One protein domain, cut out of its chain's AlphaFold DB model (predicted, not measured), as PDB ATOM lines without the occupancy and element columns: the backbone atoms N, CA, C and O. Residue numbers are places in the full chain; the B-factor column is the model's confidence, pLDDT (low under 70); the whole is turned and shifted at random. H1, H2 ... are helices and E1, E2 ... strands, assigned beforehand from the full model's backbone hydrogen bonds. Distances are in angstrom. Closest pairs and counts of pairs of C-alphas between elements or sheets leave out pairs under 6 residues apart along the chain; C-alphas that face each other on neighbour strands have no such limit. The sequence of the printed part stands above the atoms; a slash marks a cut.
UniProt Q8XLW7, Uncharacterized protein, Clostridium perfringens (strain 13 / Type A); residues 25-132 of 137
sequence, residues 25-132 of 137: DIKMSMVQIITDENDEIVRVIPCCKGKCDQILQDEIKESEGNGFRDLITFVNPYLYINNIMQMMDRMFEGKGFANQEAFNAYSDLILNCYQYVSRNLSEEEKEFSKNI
ATOM      1  N   ASP A  25     -26.210  26.846  -7.504       94.69
ATOM      2  CA  ASP A  25     -25.443  25.647  -7.140       94.69
ATOM      3  C   ASP A  25     -24.151  26.020  -6.407       94.69
ATOM      4  O   ASP A  25     -23.035  25.866  -6.902       94.69
ATOM      5  N   ILE A  26     -24.307  26.511  -5.175       95.19
ATOM      6  CA  ILE A  26     -23.184  27.009  -4.372       95.19
ATOM      7  C   ILE A  26     -22.075  25.971  -4.125       95.19
ATOM      8  O   ILE A  26     -20.924  26.334  -3.886       95.19
ATOM      9  N   LYS A  27     -22.378  24.667  -4.190       95.12
ATOM     10  CA  LYS A  27     -21.367  23.607  -4.022       95.12
ATOM     11  C   LYS A  27     -20.387  23.569  -5.197       95.12
ATOM     12  O   LYS A  27     -19.217  23.217  -5.006       95.12
ATOM     13  N   MET A  28     -20.862  23.967  -6.375       97.06
ATOM     14  CA  MET A  28     -20.090  24.115  -7.607       97.06
ATOM     15  C   MET A  28     -19.564  25.540  -7.815       97.06
ATOM     16  O   MET A  28     -19.089  25.861  -8.903       97.06
ATOM     17  N   SER A  29     -19.583  26.370  -6.772       97.81
ATOM     18  CA  SER A  29     -19.155  27.766  -6.822       97.81
ATOM     19  C   SER A  29     -17.980  28.019  -5.882       97.81
ATOM     20  O   SER A  29     -17.892  27.464  -4.782       97.81
ATOM     21  N   MET A  30     -17.058  28.867  -6.318       97.50
ATOM     22  CA  MET A  30     -15.839  29.211  -5.595       97.50
ATOM     23  C   MET A  30     -15.472  30.677  -5.808       97.50
ATOM     24  O   MET A  30     -16.027  31.365  -6.664       97.50
ATOM     25  N   VAL A  31     -14.524  31.143  -5.010       97.38
ATOM     26  CA  VAL A  31     -13.886  32.446  -5.137       97.38
ATOM     27  C   VAL A  31     -12.394  32.201  -5.264       97.38
ATOM     28  O   VAL A  31     -11.781  31.597  -4.380       97.38
ATOM     29  N   GLN A  32     -11.820  32.653  -6.370       96.19
ATOM     30  CA  GLN A  32     -10.383  32.661  -6.587       96.19
ATOM     31  C   GLN A  32      -9.800  33.954  -6.014       96.19
ATOM     32  O   GLN A  32     -10.349  35.034  -6.231       96.19
ATOM     33  N   ILE A  33      -8.718  33.842  -5.253       95.75
ATOM     34  CA  ILE A  33      -8.013  34.960  -4.626       95.75
ATOM     35  C   ILE A  33      -6.587  34.919  -5.154       95.75
ATOM     36  O   ILE A  33      -5.853  33.969  -4.887       95.75
ATOM     37  N   ILE A  34      -6.224  35.936  -5.928       95.94
ATOM     38  CA  ILE A  34      -4.927  36.017  -6.596       95.94
ATOM     39  C   ILE A  34      -4.080  37.042  -5.858       95.94
ATOM     40  O   ILE A  34      -4.566  38.144  -5.577       95.94
ATOM     41  N   THR A  35      -2.837  36.679  -5.557       96.56
ATOM     42  CA  THR A  35      -1.866  37.551  -4.889       96.56
ATOM     43  C   THR A  35      -0.659  37.837  -5.774       96.56
ATOM     44  O   THR A  35      -0.355  37.066  -6.687       96.56
ATOM     45  N   ASP A  36       0.007  38.962  -5.534       95.44
ATOM     46  CA  ASP A  36       1.286  39.282  -6.166       95.44
ATOM     47  C   ASP A  36       2.486  38.688  -5.401       95.44
ATOM     48  O   ASP A  36       2.338  37.900  -4.463       95.44
ATOM     49  N   GLU A  37       3.695  39.066  -5.815       93.69
ATOM     50  CA  GLU A  37       4.957  38.632  -5.204       93.69
ATOM     51  C   GLU A  37       5.153  39.106  -3.752       93.69
ATOM     52  O   GLU A  37       5.949  38.513  -3.021       93.69
ATOM     53  N   ASN A  38       4.413  40.132  -3.316       93.00
ATOM     54  CA  ASN A  38       4.425  40.642  -1.945       93.00
ATOM     55  C   ASN A  38       3.343  39.987  -1.065       93.00
ATOM     56  O   ASN A  38       3.195  40.356   0.100       93.00
ATOM     57  N   ASP A  39       2.613  38.997  -1.595       94.50
ATOM     58  CA  ASP A  39       1.433  38.382  -0.973       94.50
ATOM     59  C   ASP A  39       0.273  39.380  -0.760       94.50
ATOM     60  O   ASP A  39      -0.605  39.164   0.078       94.50
ATOM     61  N   GLU A  40       0.214  40.467  -1.534       96.62
ATOM     62  CA  GLU A  40      -0.932  41.377  -1.541       96.62
ATOM     63  C   GLU A  40      -1.997  40.886  -2.525       96.62
ATOM     64  O   GLU A  40      -1.702  40.387  -3.610       96.62
ATOM     65  N   ILE A  41      -3.274  41.011  -2.161       97.06
ATOM     66  CA  ILE A  41      -4.390  40.541  -2.986       97.06
ATOM     67  C   ILE A  41      -4.598  41.501  -4.154       97.06
ATOM     68  O   ILE A  41      -4.964  42.662  -3.962       97.06
ATOM     69  N   VAL A  42      -4.432  40.989  -5.375       97.06
ATOM     70  CA  VAL A  42      -4.598  41.750  -6.620       97.06
ATOM     71  C   VAL A  42      -5.932  41.500  -7.306       97.06
ATOM     72  O   VAL A  42      -6.403  42.377  -8.030       97.06
ATOM     73  N   ARG A  43      -6.546  40.322  -7.117       96.94
ATOM     74  CA  ARG A  43      -7.849  39.972  -7.710       96.94
ATOM     75  C   ARG A  43      -8.653  39.055  -6.789       96.94
ATOM     76  O   ARG A  43      -8.106  38.130  -6.192       96.94
ATOM     77  N   VAL A  44      -9.966  39.276  -6.740       97.25
ATOM     78  CA  VAL A  44     -10.948  38.402  -6.081       97.25
ATOM     79  C   VAL A  44     -12.033  38.079  -7.097       97.25
ATOM     80  O   VAL A  44     -12.751  38.970  -7.542       97.25
ATOM     81  N   ILE A  45     -12.115  36.816  -7.515       97.19
ATOM     82  CA  ILE A  45     -12.883  36.414  -8.696       97.19
ATOM     83  C   ILE A  45     -13.867  35.298  -8.327       97.19
ATOM     84  O   ILE A  45     -13.461  34.144  -8.171       97.19
ATOM     85  N   PRO A  46     -15.170  35.598  -8.197       97.19
ATOM     86  CA  PRO A  46     -16.192  34.572  -8.036       97.19
ATOM     87  C   PRO A  46     -16.411  33.819  -9.361       97.19
ATOM     88  O   PRO A  46     -16.610  34.420 -10.428       97.19
ATOM     89  N   CYS A  47     -16.382  32.486  -9.318       97.81
ATOM     90  CA  CYS A  47     -16.523  31.641 -10.502       97.81
ATOM     91  C   CYS A  47     -17.105  30.247 -10.204       97.81
ATOM     92  O   CYS A  47     -17.182  29.797  -9.060       97.81
ATOM     93  N   CYS A  48     -17.558  29.562 -11.259       98.12
ATOM     94  CA  CYS A  48     -17.952  28.155 -11.181       98.12
ATOM     95  C   CYS A  48     -16.714  27.245 -11.185       98.12
ATOM     96  O   CYS A  48     -15.769  27.495 -11.931       98.12
ATOM     97  N   LYS A  49     -16.783  26.131 -10.459       96.81
ATOM     98  CA  LYS A  49     -15.815  25.030 -10.537       96.81
ATOM     99  C   LYS A  49     -15.918  24.291 -11.879       96.81
ATOM    100  O   LYS A  49     -17.007  24.153 -12.446       96.81
ATOM    101  N   GLY A  50     -14.807  23.741 -12.355       95.44
ATOM    102  CA  GLY A  50     -14.698  23.003 -13.610       95.44
ATOM    103  C   GLY A  50     -14.097  23.841 -14.739       95.44
ATOM    104  O   GLY A  50     -12.890  23.985 -14.838       95.44
ATOM    105  N   LYS A  51     -14.923  24.317 -15.676       96.44
ATOM    106  CA  LYS A  51     -14.403  25.021 -16.866       96.44
ATOM    107  C   LYS A  51     -14.060  26.485 -16.600       96.44
ATOM    108  O   LYS A  51     -13.169  27.018 -17.243       96.44
ATOM    109  N   CYS A  52     -14.811  27.155 -15.724       97.12
ATOM    110  CA  CYS A  52     -14.654  28.598 -15.526       97.12
ATOM    111  C   CYS A  52     -13.408  28.917 -14.697       97.12
ATOM    112  O   CYS A  52     -12.666  29.816 -15.064       97.12
ATOM    113  N   ASP A  53     -13.153  28.174 -13.621       94.50
ATOM    114  CA  ASP A  53     -11.910  28.282 -12.855       94.50
ATOM    115  C   ASP A  53     -10.689  27.828 -13.662       94.50
ATOM    116  O   ASP A  53      -9.656  28.471 -13.550       94.50
ATOM    117  N   GLN A  54     -10.796  26.808 -14.526       94.38
ATOM    118  CA  GLN A  54      -9.702  26.438 -15.443       94.38
ATOM    119  C   GLN A  54      -9.311  27.589 -16.378       94.38
ATOM    120  O   GLN A  54      -8.135  27.921 -16.463       94.38
ATOM    121  N   ILE A  55     -10.290  28.245 -17.015       95.06
ATOM    122  CA  ILE A  55     -10.031  29.414 -17.875       95.06
ATOM    123  C   ILE A  55      -9.289  30.505 -17.095       95.06
ATOM    124  O   ILE A  55      -8.320  31.063 -17.594       95.06
ATOM    125  N   LEU A  56      -9.719  30.786 -15.864       93.12
ATOM    126  CA  LEU A  56      -9.070  31.797 -15.032       93.12
ATOM    127  C   LEU A  56      -7.666  31.371 -14.590       93.12
ATOM    128  O   LEU A  56      -6.780  32.214 -14.528       93.12
ATOM    129  N   GLN A  57      -7.444  30.087 -14.297       90.31
ATOM    130  CA  GLN A  57      -6.126  29.555 -13.942       90.31
ATOM    131  C   GLN A  57      -5.116  29.705 -15.080       90.31
ATOM    132  O   GLN A  57      -3.970  30.053 -14.811       90.31
ATOM    133  N   ASP A  58      -5.542  29.515 -16.329       91.31
ATOM    134  CA  ASP A  58      -4.682  29.685 -17.506       91.31
ATOM    135  C   ASP A  58      -4.250  31.155 -17.722       91.31
ATOM    136  O   ASP A  58      -3.262  31.423 -18.406       91.31
ATOM    137  N   GLU A  59      -4.962  32.119 -17.126       89.31
ATOM    138  CA  GLU A  59      -4.642  33.555 -17.168       89.31
ATOM    139  C   GLU A  59      -3.718  34.013 -16.022       89.31
ATOM    140  O   GLU A  59      -3.302  35.179 -15.988       89.31
ATOM    141  N   ILE A  60      -3.414  33.138 -15.059       88.00
ATOM    142  CA  ILE A  60      -2.552  33.452 -13.913       88.00
ATOM    143  C   ILE A  60      -1.088  33.303 -14.320       88.00
ATOM    144  O   ILE A  60      -0.680  32.315 -14.929       88.00
ATOM    145  N   LYS A  61      -0.273  34.299 -13.971       86.94
ATOM    146  CA  LYS A  61       1.173  34.261 -14.231       86.94
ATOM    147  C   LYS A  61       1.872  33.372 -13.205       86.94
ATOM    148  O   LYS A  61       1.460  33.327 -12.054       86.94
ATOM    149  N   GLU A  62       3.001  32.764 -13.568       83.06
ATOM    150  CA  GLU A  62       3.803  31.955 -12.626       83.06
ATOM    151  C   GLU A  62       4.258  32.729 -11.374       83.06
ATOM    152  O   GLU A  62       4.491  32.128 -10.331       83.06
ATOM    153  N   SER A  63       4.383  34.057 -11.471       83.25
ATOM    154  CA  SER A  63       4.755  34.938 -10.359       83.25
ATOM    155  C   SER A  63       3.602  35.260  -9.399       83.25
ATOM    156  O   SER A  63       3.834  35.919  -8.392       83.25
ATOM    157  N   GLU A  64       2.367  34.878  -9.727       90.00
ATOM    158  CA  GLU A  64       1.173  35.186  -8.936       90.00
ATOM    159  C   GLU A  64       0.783  33.996  -8.047       90.00
ATOM    160  O   GLU A  64       0.804  32.834  -8.462       90.00
ATOM    161  N   GLY A  65       0.377  34.285  -6.812       86.19
ATOM    162  CA  GLY A  65      -0.228  33.293  -5.934       86.19
ATOM    163  C   GLY A  65      -1.655  32.974  -6.377       86.19
ATOM    164  O   GLY A  65      -2.426  33.871  -6.712       86.19
ATOM    165  N   ASN A  66      -2.030  31.693  -6.355       87.25
ATOM    166  CA  ASN A  66      -3.359  31.225  -6.755       87.25
ATOM    167  C   ASN A  66      -4.068  30.509  -5.598       87.25
ATOM    168  O   ASN A  66      -3.981  29.288  -5.444       87.25
ATOM    169  N   GLY A  67      -4.759  31.285  -4.765       90.06
ATOM    170  CA  GLY A  67      -5.604  30.774  -3.695       90.06
ATOM    171  C   GLY A  67      -7.046  30.579  -4.151       90.06
ATOM    172  O   GLY A  67      -7.552  31.280  -5.026       90.06
ATOM    173  N   PHE A  68      -7.757  29.657  -3.508       92.31
ATOM    174  CA  PHE A  68      -9.197  29.536  -3.693       92.31
ATOM    175  C   PHE A  68      -9.931  29.189  -2.402       92.31
ATOM    176  O   PHE A  68      -9.391  28.572  -1.484       92.31
ATOM    177  N   ARG A  69     -11.203  29.583  -2.356       94.06
ATOM    178  CA  ARG A  69     -12.151  29.287  -1.280       94.06
ATOM    179  C   ARG A  69     -13.477  28.861  -1.889       94.06
ATOM    180  O   ARG A  69     -13.974  29.505  -2.808       94.06
ATOM    181  N   ASP A  70     -14.090  27.817  -1.346       96.94
ATOM    182  CA  ASP A  70     -15.454  27.467  -1.736       96.94
ATOM    183  C   ASP A  70     -16.425  28.572  -1.311       96.94
ATOM    184  O   ASP A  70     -16.385  29.026  -0.162       96.94
ATOM    185  N   LEU A  71     -17.342  28.968  -2.201       96.75
ATOM    186  CA  LEU A  71     -18.295  30.050  -1.920       96.75
ATOM    187  C   LEU A  71     -19.192  29.706  -0.722       96.75
ATOM    188  O   LEU A  71     -19.561  30.579   0.060       96.75
ATOM    189  N   ILE A  72     -19.454  28.412  -0.502       96.12
ATOM    190  CA  ILE A  72     -20.222  27.925   0.650       96.12
ATOM    191  C   ILE A  72     -19.609  28.325   2.006       96.12
ATOM    192  O   ILE A  72     -20.322  28.427   3.002       96.12
ATOM    193  N   THR A  73     -18.299  28.588   2.062       96.19
ATOM    194  CA  THR A  73     -17.627  29.028   3.295       96.19
ATOM    195  C   THR A  73     -17.995  30.456   3.689       96.19
ATOM    196  O   THR A  73     -17.944  30.787   4.870       96.19
ATOM    197  N   PHE A  74     -18.423  31.285   2.734       96.12
ATOM    198  CA  PHE A  74     -18.874  32.651   2.991       96.12
ATOM    199  C   PHE A  74     -20.338  32.714   3.439       96.12
ATOM    200  O   PHE A  74     -20.782  33.743   3.925       96.12
ATOM    201  N   VAL A  75     -21.096  31.620   3.340       95.00
ATOM    202  CA  VAL A  75     -22.507  31.574   3.774       95.00
ATOM    203  C   VAL A  75     -22.743  30.635   4.956       95.00
ATOM    204  O   VAL A  75     -23.876  30.379   5.355       95.00
ATOM    205  N   ASN A  76     -21.671  30.098   5.533       95.38
ATOM    206  CA  ASN A  76     -21.723  29.420   6.818       95.38
ATOM    207  C   ASN A  76     -21.421  30.453   7.918       95.38
ATOM    208  O   ASN A  76     -20.348  31.044   7.866       95.38
ATOM    209  N   PRO A  77     -22.284  30.658   8.932       95.44
ATOM    210  CA  PRO A  77     -22.111  31.747   9.899       95.44
ATOM    211  C   PRO A  77     -20.757  31.767  10.620       95.44
ATOM    212  O   PRO A  77     -20.150  32.825  10.770       95.44
ATOM    213  N   TYR A  78     -20.254  30.599  11.035       96.25
ATOM    214  CA  TYR A  78     -18.963  30.491  11.717       96.25
ATOM    215  C   TYR A  78     -17.795  30.766  10.763       96.25
ATOM    216  O   TYR A  78     -16.875  31.514  11.090       96.25
ATOM    217  N   LEU A  79     -17.832  30.182   9.564       97.06
ATOM    218  CA  LEU A  79     -16.765  30.387   8.587       97.06
ATOM    219  C   LEU A  79     -16.791  31.799   7.996       97.06
ATOM    220  O   LEU A  79     -15.730  32.339   7.708       97.06
ATOM    221  N   TYR A  80     -17.959  32.426   7.869       96.94
ATOM    222  CA  TYR A  80     -18.109  33.804   7.410       96.94
ATOM    223  C   TYR A  80     -17.342  34.773   8.311       96.94
ATOM    224  O   TYR A  80     -16.481  35.505   7.826       96.94
ATOM    225  N   ILE A  81     -17.573  34.729   9.629       97.19
ATOM    226  CA  ILE A  81     -16.839  35.608  10.549       97.19
ATOM    227  C   ILE A  81     -15.347  35.262  10.584       97.19
ATOM    228  O   ILE A  81     -14.508  36.158  10.591       97.19
ATOM    229  N   ASN A  82     -14.994  33.975  10.516       96.44
ATOM    230  CA  ASN A  82     -13.596  33.551  10.470       96.44
ATOM    231  C   ASN A  82     -12.875  34.039   9.197       96.44
ATOM    232  O   ASN A  82     -11.691  34.361   9.240       96.44
ATOM    233  N   ASN A  83     -13.577  34.118   8.062       94.81
ATOM    234  CA  ASN A  83     -13.042  34.687   6.825       94.81
ATOM    235  C   ASN A  83     -12.711  36.175   6.988       94.81
ATOM    236  O   ASN A  83     -11.641  36.598   6.556       94.81
ATOM    237  N   ILE A  84     -13.594  36.940   7.639       96.31
ATOM    238  CA  ILE A  84     -13.375  38.366   7.915       96.31
ATOM    239  C   ILE A  84     -12.172  38.549   8.842       96.31
ATOM    240  O   ILE A  84     -11.288  39.342   8.533       96.31
ATOM    241  N   MET A  85     -12.093  37.777   9.930       97.44
ATOM    242  CA  MET A  85     -10.969  37.860  10.870       97.44
ATOM    243  C   MET A  85      -9.629  37.543  10.197       97.44
ATOM    244  O   MET A  85      -8.687  38.312  10.336       97.44
ATOM    245  N   GLN A  86      -9.563  36.490   9.376       95.06
ATOM    246  CA  GLN A  86      -8.356  36.177   8.603       95.06
ATOM    247  C   GLN A  86      -7.958  37.312   7.649       95.06
ATOM    248  O   GLN A  86      -6.771  37.565   7.464       95.06
ATOM    249  N   MET A  87      -8.926  38.002   7.036       95.75
ATOM    250  CA  MET A  87      -8.627  39.164   6.198       95.75
ATOM    251  C   MET A  87      -8.082  40.331   7.028       95.75
ATOM    252  O   MET A  87      -7.138  40.992   6.606       95.75
ATOM    253  N   MET A  88      -8.639  40.570   8.219       97.25
ATOM    254  CA  MET A  88      -8.131  41.586   9.145       97.25
ATOM    255  C   MET A  88      -6.690  41.300   9.571       97.25
ATOM    256  O   MET A  88      -5.866  42.213   9.535       97.25
ATOM    257  N   ASP A  89      -6.370  40.046   9.892       97.50
ATOM    258  CA  ASP A  89      -5.009  39.631  10.237       97.50
ATOM    259  C   ASP A  89      -4.047  39.850   9.058       97.50
ATOM    260  O   ASP A  89      -2.978  40.435   9.230       97.50
ATOM    261  N   ARG A  90      -4.451  39.487   7.829       95.00
ATOM    262  CA  ARG A  90      -3.657  39.764   6.618       95.00
ATOM    263  C   ARG A  90      -3.400  41.253   6.419       95.00
ATOM    264  O   ARG A  90      -2.270  41.638   6.133       95.00
ATOM    265  N   MET A  91      -4.422  42.095   6.581       95.75
ATOM    266  CA  MET A  91      -4.264  43.548   6.485       95.75
ATOM    267  C   MET A  91      -3.306  44.082   7.557       95.75
ATOM    268  O   MET A  91      -2.464  44.922   7.251       95.75
ATOM    269  N   PHE A  92      -3.386  43.569   8.788       96.50
ATOM    270  CA  PHE A  92      -2.468  43.934   9.871       96.50
ATOM    271  C   PHE A  92      -1.014  43.531   9.573       96.50
ATOM    272  O   PHE A  92      -0.092  44.285   9.874       96.50
ATOM    273  N   GLU A  93      -0.806  42.378   8.937       96.56
ATOM    274  CA  GLU A  93       0.511  41.905   8.492       96.56
ATOM    275  C   GLU A  93       1.060  42.639   7.253       96.56
ATOM    276  O   GLU A  93       2.173  42.340   6.820       96.56
ATOM    277  N   GLY A  94       0.308  43.579   6.668       94.88
ATOM    278  CA  GLY A  94       0.700  44.277   5.439       94.88
ATOM    279  C   GLY A  94       0.492  43.462   4.157       94.88
ATOM    280  O   GLY A  94       1.082  43.787   3.139       94.88
ATOM    281  N   LYS A  95      -0.343  42.417   4.199       95.69
ATOM    282  CA  LYS A  95      -0.686  41.511   3.080       95.69
ATOM    283  C   LYS A  95      -2.135  41.700   2.620       95.69
ATOM    284  O   LYS A  95      -2.869  40.735   2.375       95.69
ATOM    285  N   GLY A  96      -2.582  42.954   2.651       95.94
ATOM    286  CA  GLY A  96      -3.956  43.361   2.380       95.94
ATOM    287  C   GLY A  96      -4.287  43.327   0.889       95.94
ATOM    288  O   GLY A  96      -4.080  42.323   0.214       95.94
ATOM    289  N   PHE A  97      -4.828  44.429   0.376       97.81
ATOM    290  CA  PHE A  97      -5.190  44.572  -1.031       97.81
ATOM    291  C   PHE A  97      -4.189  45.482  -1.736       97.81
ATOM    292  O   PHE A  97      -3.973  46.607  -1.291       97.81
ATOM    293  N   ALA A  98      -3.657  45.025  -2.867       97.00
ATOM    294  CA  ALA A  98      -2.734  45.803  -3.691       97.00
ATOM    295  C   ALA A  98      -3.440  46.944  -4.452       97.00
ATOM    296  O   ALA A  98      -2.804  47.892  -4.908       97.00
ATOM    297  N   ASN A  99      -4.759  46.834  -4.654       97.19
ATOM    298  CA  ASN A  99      -5.549  47.794  -5.423       97.19
ATOM    299  C   ASN A  99      -7.007  47.898  -4.938       97.19
ATOM    300  O   ASN A  99      -7.516  47.044  -4.205       97.19
ATOM    301  N   GLN A 100      -7.676  48.976  -5.360       97.31
ATOM    302  CA  GLN A 100      -9.049  49.296  -4.961       97.31
ATOM    303  C   GLN A 100     -10.061  48.303  -5.544       97.31
ATOM    304  O   GLN A 100     -11.055  47.987  -4.893       97.31
ATOM    305  N   GLU A 101      -9.824  47.801  -6.754       97.75
ATOM    306  CA  GLU A 101     -10.703  46.851  -7.431       97.75
ATOM    307  C   GLU A 101     -10.813  45.537  -6.648       97.75
ATOM    308  O   GLU A 101     -11.916  45.031  -6.439       97.75
ATOM    309  N   ALA A 102      -9.692  45.015  -6.147       96.88
ATOM    310  CA  ALA A 102      -9.647  43.817  -5.317       96.88
ATOM    311  C   ALA A 102     -10.350  44.026  -3.971       96.88
ATOM    312  O   ALA A 102     -11.112  43.159  -3.533       96.88
ATOM    313  N   PHE A 103     -10.135  45.186  -3.340       97.44
ATOM    314  CA  PHE A 103     -10.811  45.553  -2.096       97.44
ATOM    315  C   PHE A 103     -12.333  45.630  -2.280       97.44
ATOM    316  O   PHE A 103     -13.083  45.061  -1.482       97.44
ATOM    317  N   ASN A 104     -12.794  46.294  -3.343       96.69
ATOM    318  CA  ASN A 104     -14.217  46.417  -3.653       96.69
ATOM    319  C   ASN A 104     -14.829  45.042  -3.942       96.69
ATOM    320  O   ASN A 104     -15.830  44.690  -3.332       96.69
ATOM    321  N   ALA A 105     -14.182  44.219  -4.774       96.38
ATOM    322  CA  ALA A 105     -14.670  42.879  -5.098       96.38
ATOM    323  C   ALA A 105     -14.804  41.977  -3.858       96.38
ATOM    324  O   ALA A 105     -15.779  41.233  -3.727       96.38
ATOM    325  N   TYR A 106     -13.854  42.049  -2.918       96.19
ATOM    326  CA  TYR A 106     -13.969  41.334  -1.647       96.19
ATOM    327  C   TYR A 106     -15.080  41.906  -0.761       96.19
ATOM    328  O   TYR A 106     -15.848  41.148  -0.172       96.19
ATOM    329  N   SER A 107     -15.195  43.233  -0.679       95.25
ATOM    330  CA  SER A 107     -16.237  43.904   0.106       95.25
ATOM    331  C   SER A 107     -17.636  43.535  -0.392       95.25
ATOM    332  O   SER A 107     -18.483  43.127   0.404       95.25
ATOM    333  N   ASP A 108     -17.848  43.571  -1.706       94.31
ATOM    334  CA  ASP A 108     -19.101  43.184  -2.351       94.31
ATOM    335  C   ASP A 108     -19.422  41.710  -2.096       94.31
ATOM    336  O   ASP A 108     -20.566  41.360  -1.805       94.31
ATOM    337  N   LEU A 109     -18.415  40.830  -2.142       95.31
ATOM    338  CA  LEU A 109     -18.577  39.418  -1.794       95.31
ATOM    339  C   LEU A 109     -19.055  39.246  -0.345       95.31
ATOM    340  O   LEU A 109     -19.998  38.491  -0.103       95.31
ATOM    341  N   ILE A 110     -18.424  39.935   0.611       95.31
ATOM    342  CA  ILE A 110     -18.783  39.867   2.033       95.31
ATOM    343  C   ILE A 110     -20.209  40.377   2.256       95.31
ATOM    344  O   ILE A 110     -21.011  39.681   2.880       95.31
ATOM    345  N   LEU A 111     -20.562  41.534   1.694       93.06
ATOM    346  CA  LEU A 111     -21.902  42.113   1.817       93.06
ATOM    347  C   LEU A 111     -22.972  41.215   1.185       93.06
ATOM    348  O   LEU A 111     -23.990  40.923   1.817       93.06
ATOM    349  N   ASN A 112     -22.729  40.699  -0.018       92.25
ATOM    350  CA  ASN A 112     -23.676  39.808  -0.687       92.25
ATOM    351  C   ASN A 112     -23.854  38.479   0.058       92.25
ATOM    352  O   ASN A 112     -24.969  37.960   0.148       92.25
ATOM    353  N   CYS A 113     -22.791  37.950   0.668       93.88
ATOM    354  CA  CYS A 113     -22.873  36.734   1.473       93.88
ATOM    355  C   CYS A 113     -23.506  36.957   2.857       93.88
ATOM    356  O   CYS A 113     -24.142  36.042   3.384       93.88
ATOM    357  N   TYR A 114     -23.402  38.162   3.434       94.06
ATOM    358  CA  TYR A 114     -23.945  38.475   4.762       94.06
ATOM    359  C   TYR A 114     -25.445  38.178   4.881       94.06
ATOM    360  O   TYR A 114     -25.926  37.719   5.922       94.06
ATOM    361  N   GLN A 115     -26.196  38.389   3.799       91.75
ATOM    362  CA  GLN A 115     -27.637  38.135   3.762       91.75
ATOM    363  C   GLN A 115     -27.982  36.650   3.979       91.75
ATOM    364  O   GLN A 115     -29.076  36.333   4.427       91.75
ATOM    365  N   TYR A 116     -27.050  35.727   3.731       93.06
ATOM    366  CA  TYR A 116     -27.258  34.288   3.931       93.06
ATOM    367  C   TYR A 116     -26.865  33.791   5.329       93.06
ATOM    368  O   TYR A 116     -27.182  32.658   5.685       93.06
ATOM    369  N   VAL A 117     -26.178  34.618   6.121       94.31
ATOM    370  CA  VAL A 117     -25.746  34.284   7.493       94.31
ATOM    371  C   VAL A 117     -26.452  35.110   8.564       94.31
ATOM    372  O   VAL A 117     -26.277  34.859   9.755       94.31
ATOM    373  N   SER A 118     -27.249  36.093   8.150       93.06
ATOM    374  CA  SER A 118     -28.013  36.978   9.023       93.06
ATOM    375  C   SER A 118     -29.504  36.648   8.986       93.06
ATOM    376  O   SER A 118     -30.009  36.024   8.054       93.06
ATOM    377  N   ARG A 119     -30.231  37.102  10.011       92.75
ATOM    378  CA  ARG A 119     -31.695  37.184   9.975       92.75
ATOM    379  C   ARG A 119     -32.134  38.562   9.488       92.75
ATOM    380  O   ARG A 119     -31.354  39.509   9.495       92.75
ATOM    381  N   ASN A 120     -33.414  38.685   9.153       92.12
ATOM    382  CA  ASN A 120     -34.030  39.995   8.964       92.12
ATOM    383  C   ASN A 120     -33.883  40.851  10.229       92.12
ATOM    384  O   ASN A 120     -34.001  40.338  11.349       92.12
ATOM    385  N   LEU A 121     -33.669  42.151  10.034       91.31
ATOM    386  CA  LEU A 121     -33.722  43.130  11.117       91.31
ATOM    387  C   LEU A 121     -35.153  43.247  11.646       91.31
ATOM    388  O   LEU A 121     -36.108  43.263  10.861       91.31
ATOM    389  N   SER A 122     -35.292  43.371  12.964       93.38
ATOM    390  CA  SER A 122     -36.534  43.833  13.582       93.38
ATOM    391  C   SER A 122     -36.755  45.319  13.266       93.38
ATOM    392  O   SER A 122     -35.827  46.031  12.878       93.38
ATOM    393  N   GLU A 123     -37.981  45.815  13.434       92.00
ATOM    394  CA  GLU A 123     -38.259  47.246  13.240       92.00
ATOM    395  C   GLU A 123     -37.463  48.127  14.214       92.00
ATOM    396  O   GLU A 123     -36.951  49.170  13.812       92.00
ATOM    397  N   GLU A 124     -37.269  47.667  15.453       94.06
ATOM    398  CA  GLU A 124     -36.443  48.349  16.455       94.06
ATOM    399  C   GLU A 124     -34.979  48.473  15.998       94.06
ATOM    400  O   GLU A 124     -34.387  49.546  16.084       94.06
ATOM    401  N   GLU A 125     -34.399  47.410  15.430       92.44
ATOM    402  CA  GLU A 125     -33.024  47.438  14.911       92.44
ATOM    403  C   GLU A 125     -32.889  48.359  13.692       92.44
ATOM    404  O   GLU A 125     -31.898  49.086  13.563       92.44
ATOM    405  N   LYS A 126     -33.898  48.379  12.810       90.00
ATOM    406  CA  LYS A 126     -33.941  49.312  11.675       90.00
ATOM    407  C   LYS A 126     -33.990  50.758  12.157       90.00
ATOM    408  O   LYS A 126     -33.253  51.589  11.630       90.00
ATOM    409  N   GLU A 127     -34.830  51.074  13.137       89.62
ATOM    410  CA  GLU A 127     -34.930  52.423  13.700       89.62
ATOM    411  C   GLU A 127     -33.628  52.840  14.394       89.62
ATOM    412  O   GLU A 127     -33.097  53.918  14.124       89.62
ATOM    413  N   PHE A 128     -33.046  51.953  15.200       89.50
ATOM    414  CA  PHE A 128     -31.782  52.197  15.888       89.50
ATOM    415  C   PHE A 128     -30.618  52.475  14.923       89.50
ATOM    416  O   PHE A 128     -29.857  53.424  15.124       89.50
ATOM    417  N   SER A 129     -30.508  51.713  13.828       86.31
ATOM    418  CA  SER A 129     -29.445  51.896  12.825       86.31
ATOM    419  C   SER A 129     -29.476  53.270  12.131       86.31
ATOM    420  O   SER A 129     -28.423  53.855  11.847       86.31
ATOM    421  N   LYS A 130     -30.670  53.844  11.920       84.38
ATOM    422  CA  LYS A 130     -30.838  55.196  11.357       84.38
ATOM    423  C   LYS A 130     -30.328  56.283  12.302       84.38
ATOM    424  O   LYS A 130     -29.840  57.307  11.842       84.38
ATOM    425  N   ASN A 131     -30.419  56.049  13.609       80.50
ATOM    426  CA  ASN A 131     -29.984  57.007  14.621       80.50
ATOM    427  C   ASN A 131     -28.459  56.972  14.838       80.50
ATOM    428  O   ASN A 131     -27.861  58.015  15.088       80.50
ATOM    429  N   ILE A 132     -27.818  55.800  14.717       78.25
ATOM    430  CA  ILE A 132     -26.364  55.641  14.926       78.25
ATOM    431  C   ILE A 132     -25.521  56.066  13.728       78.25
ATOM    432  O   ILE A 132     -24.434  56.596  13.927       78.25
TER     433      ILE A 132
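AT A GLANCE: This is residues 25 to 132 of the 137 residues of an uncharacterized protein of Clostridium perfringens (strain 13 / Type A) (UniProt Q8XLW7). A small, twisted sheet of three strands has the long helix H4 along edge strand E2 on one face and the short helix H1 on the other face, while H3 runs beside H4, off the sheet. At the far end an arm ends in H5, and its residues 122 to 128 stick out from the body. The printed part has 108 residues, with named elements in the order E1, E2, H1, E3, H2, H3, H4, H5; the sheet, order E2, E1, E3, is antiparallel, and the class is mixed, helices and strands. It is only just loose, close to compact, with a radius of gyration of the C-alphas of 15.9 A, and spans 52 by 34 by 22 A.

IN THESE COORDINATES: Find C-alpha 29 at (-19.155, 27.766, -6.822); from there inner strand E1, residues 29 to 35, runs 20.0 A. Beside it are E2, residues 41 to 48, 20.1 A, and E3, residues 65 to 70, 16.8 A. H1 is residues 51 to 58, and H2 is residues 71 to 74. H3, residues 77 to 92, runs 23.1 A. H4, residues 100 to 117, runs 25.7 A from C-alpha 100 at (-9.049, 49.296, -4.961). H5, residues 123 to 132, runs 14.7 A and ends at C-alpha 132, (-26.364, 55.641, 14.926).

HOW THE PARTS SIT: Start at the hairpin E1 and E2, antiparallel at 161 degrees, where N 32 and O 45 are 2.9 A apart, within hydrogen-bond range. On the other side of E1 is E3, antiparallel at 156 degrees, with N 33 and O 67 at 2.8 A. H4 is on the sheet at a height of 9.5 A, over E2 and along it, 15 degrees on the local plane; their closest C-alphas, Arg 43 and Ala 102, are 4.9 A apart. H2 is on the same face, over none of the strands. H1, on the opposite face at a height of 9.4 A, runs along the strands, at 5 degrees to E1 on the local plane. E2, H1 and E3 form a split strand-helix-strand unit, two strands running the same way with E1 between them, and its crossover is right-handed. H3 is not on the sheet; it and H4 form a helical hairpin and only just touch, with 3 pairs of C-alphas within 8 A, Pro 77 and Val 117 closest at 5.0 A, at a shallow tilt of 22 degrees, opposite ways. H5 is apart from H4 and H3. Every O i to N i+4 pair is within hydrogen-bond range in H1, H3 and H5, and 11 of 14 in H4; H2 is too short for such a pair.

THE WHOLE: Look for the two C-alphas farthest apart at Glu 62 and Glu 124, 52.3 A. The printed part has no cut, and no link is long. Mean pLDDT of the printed part is 94.1, and no printed residue is under 70.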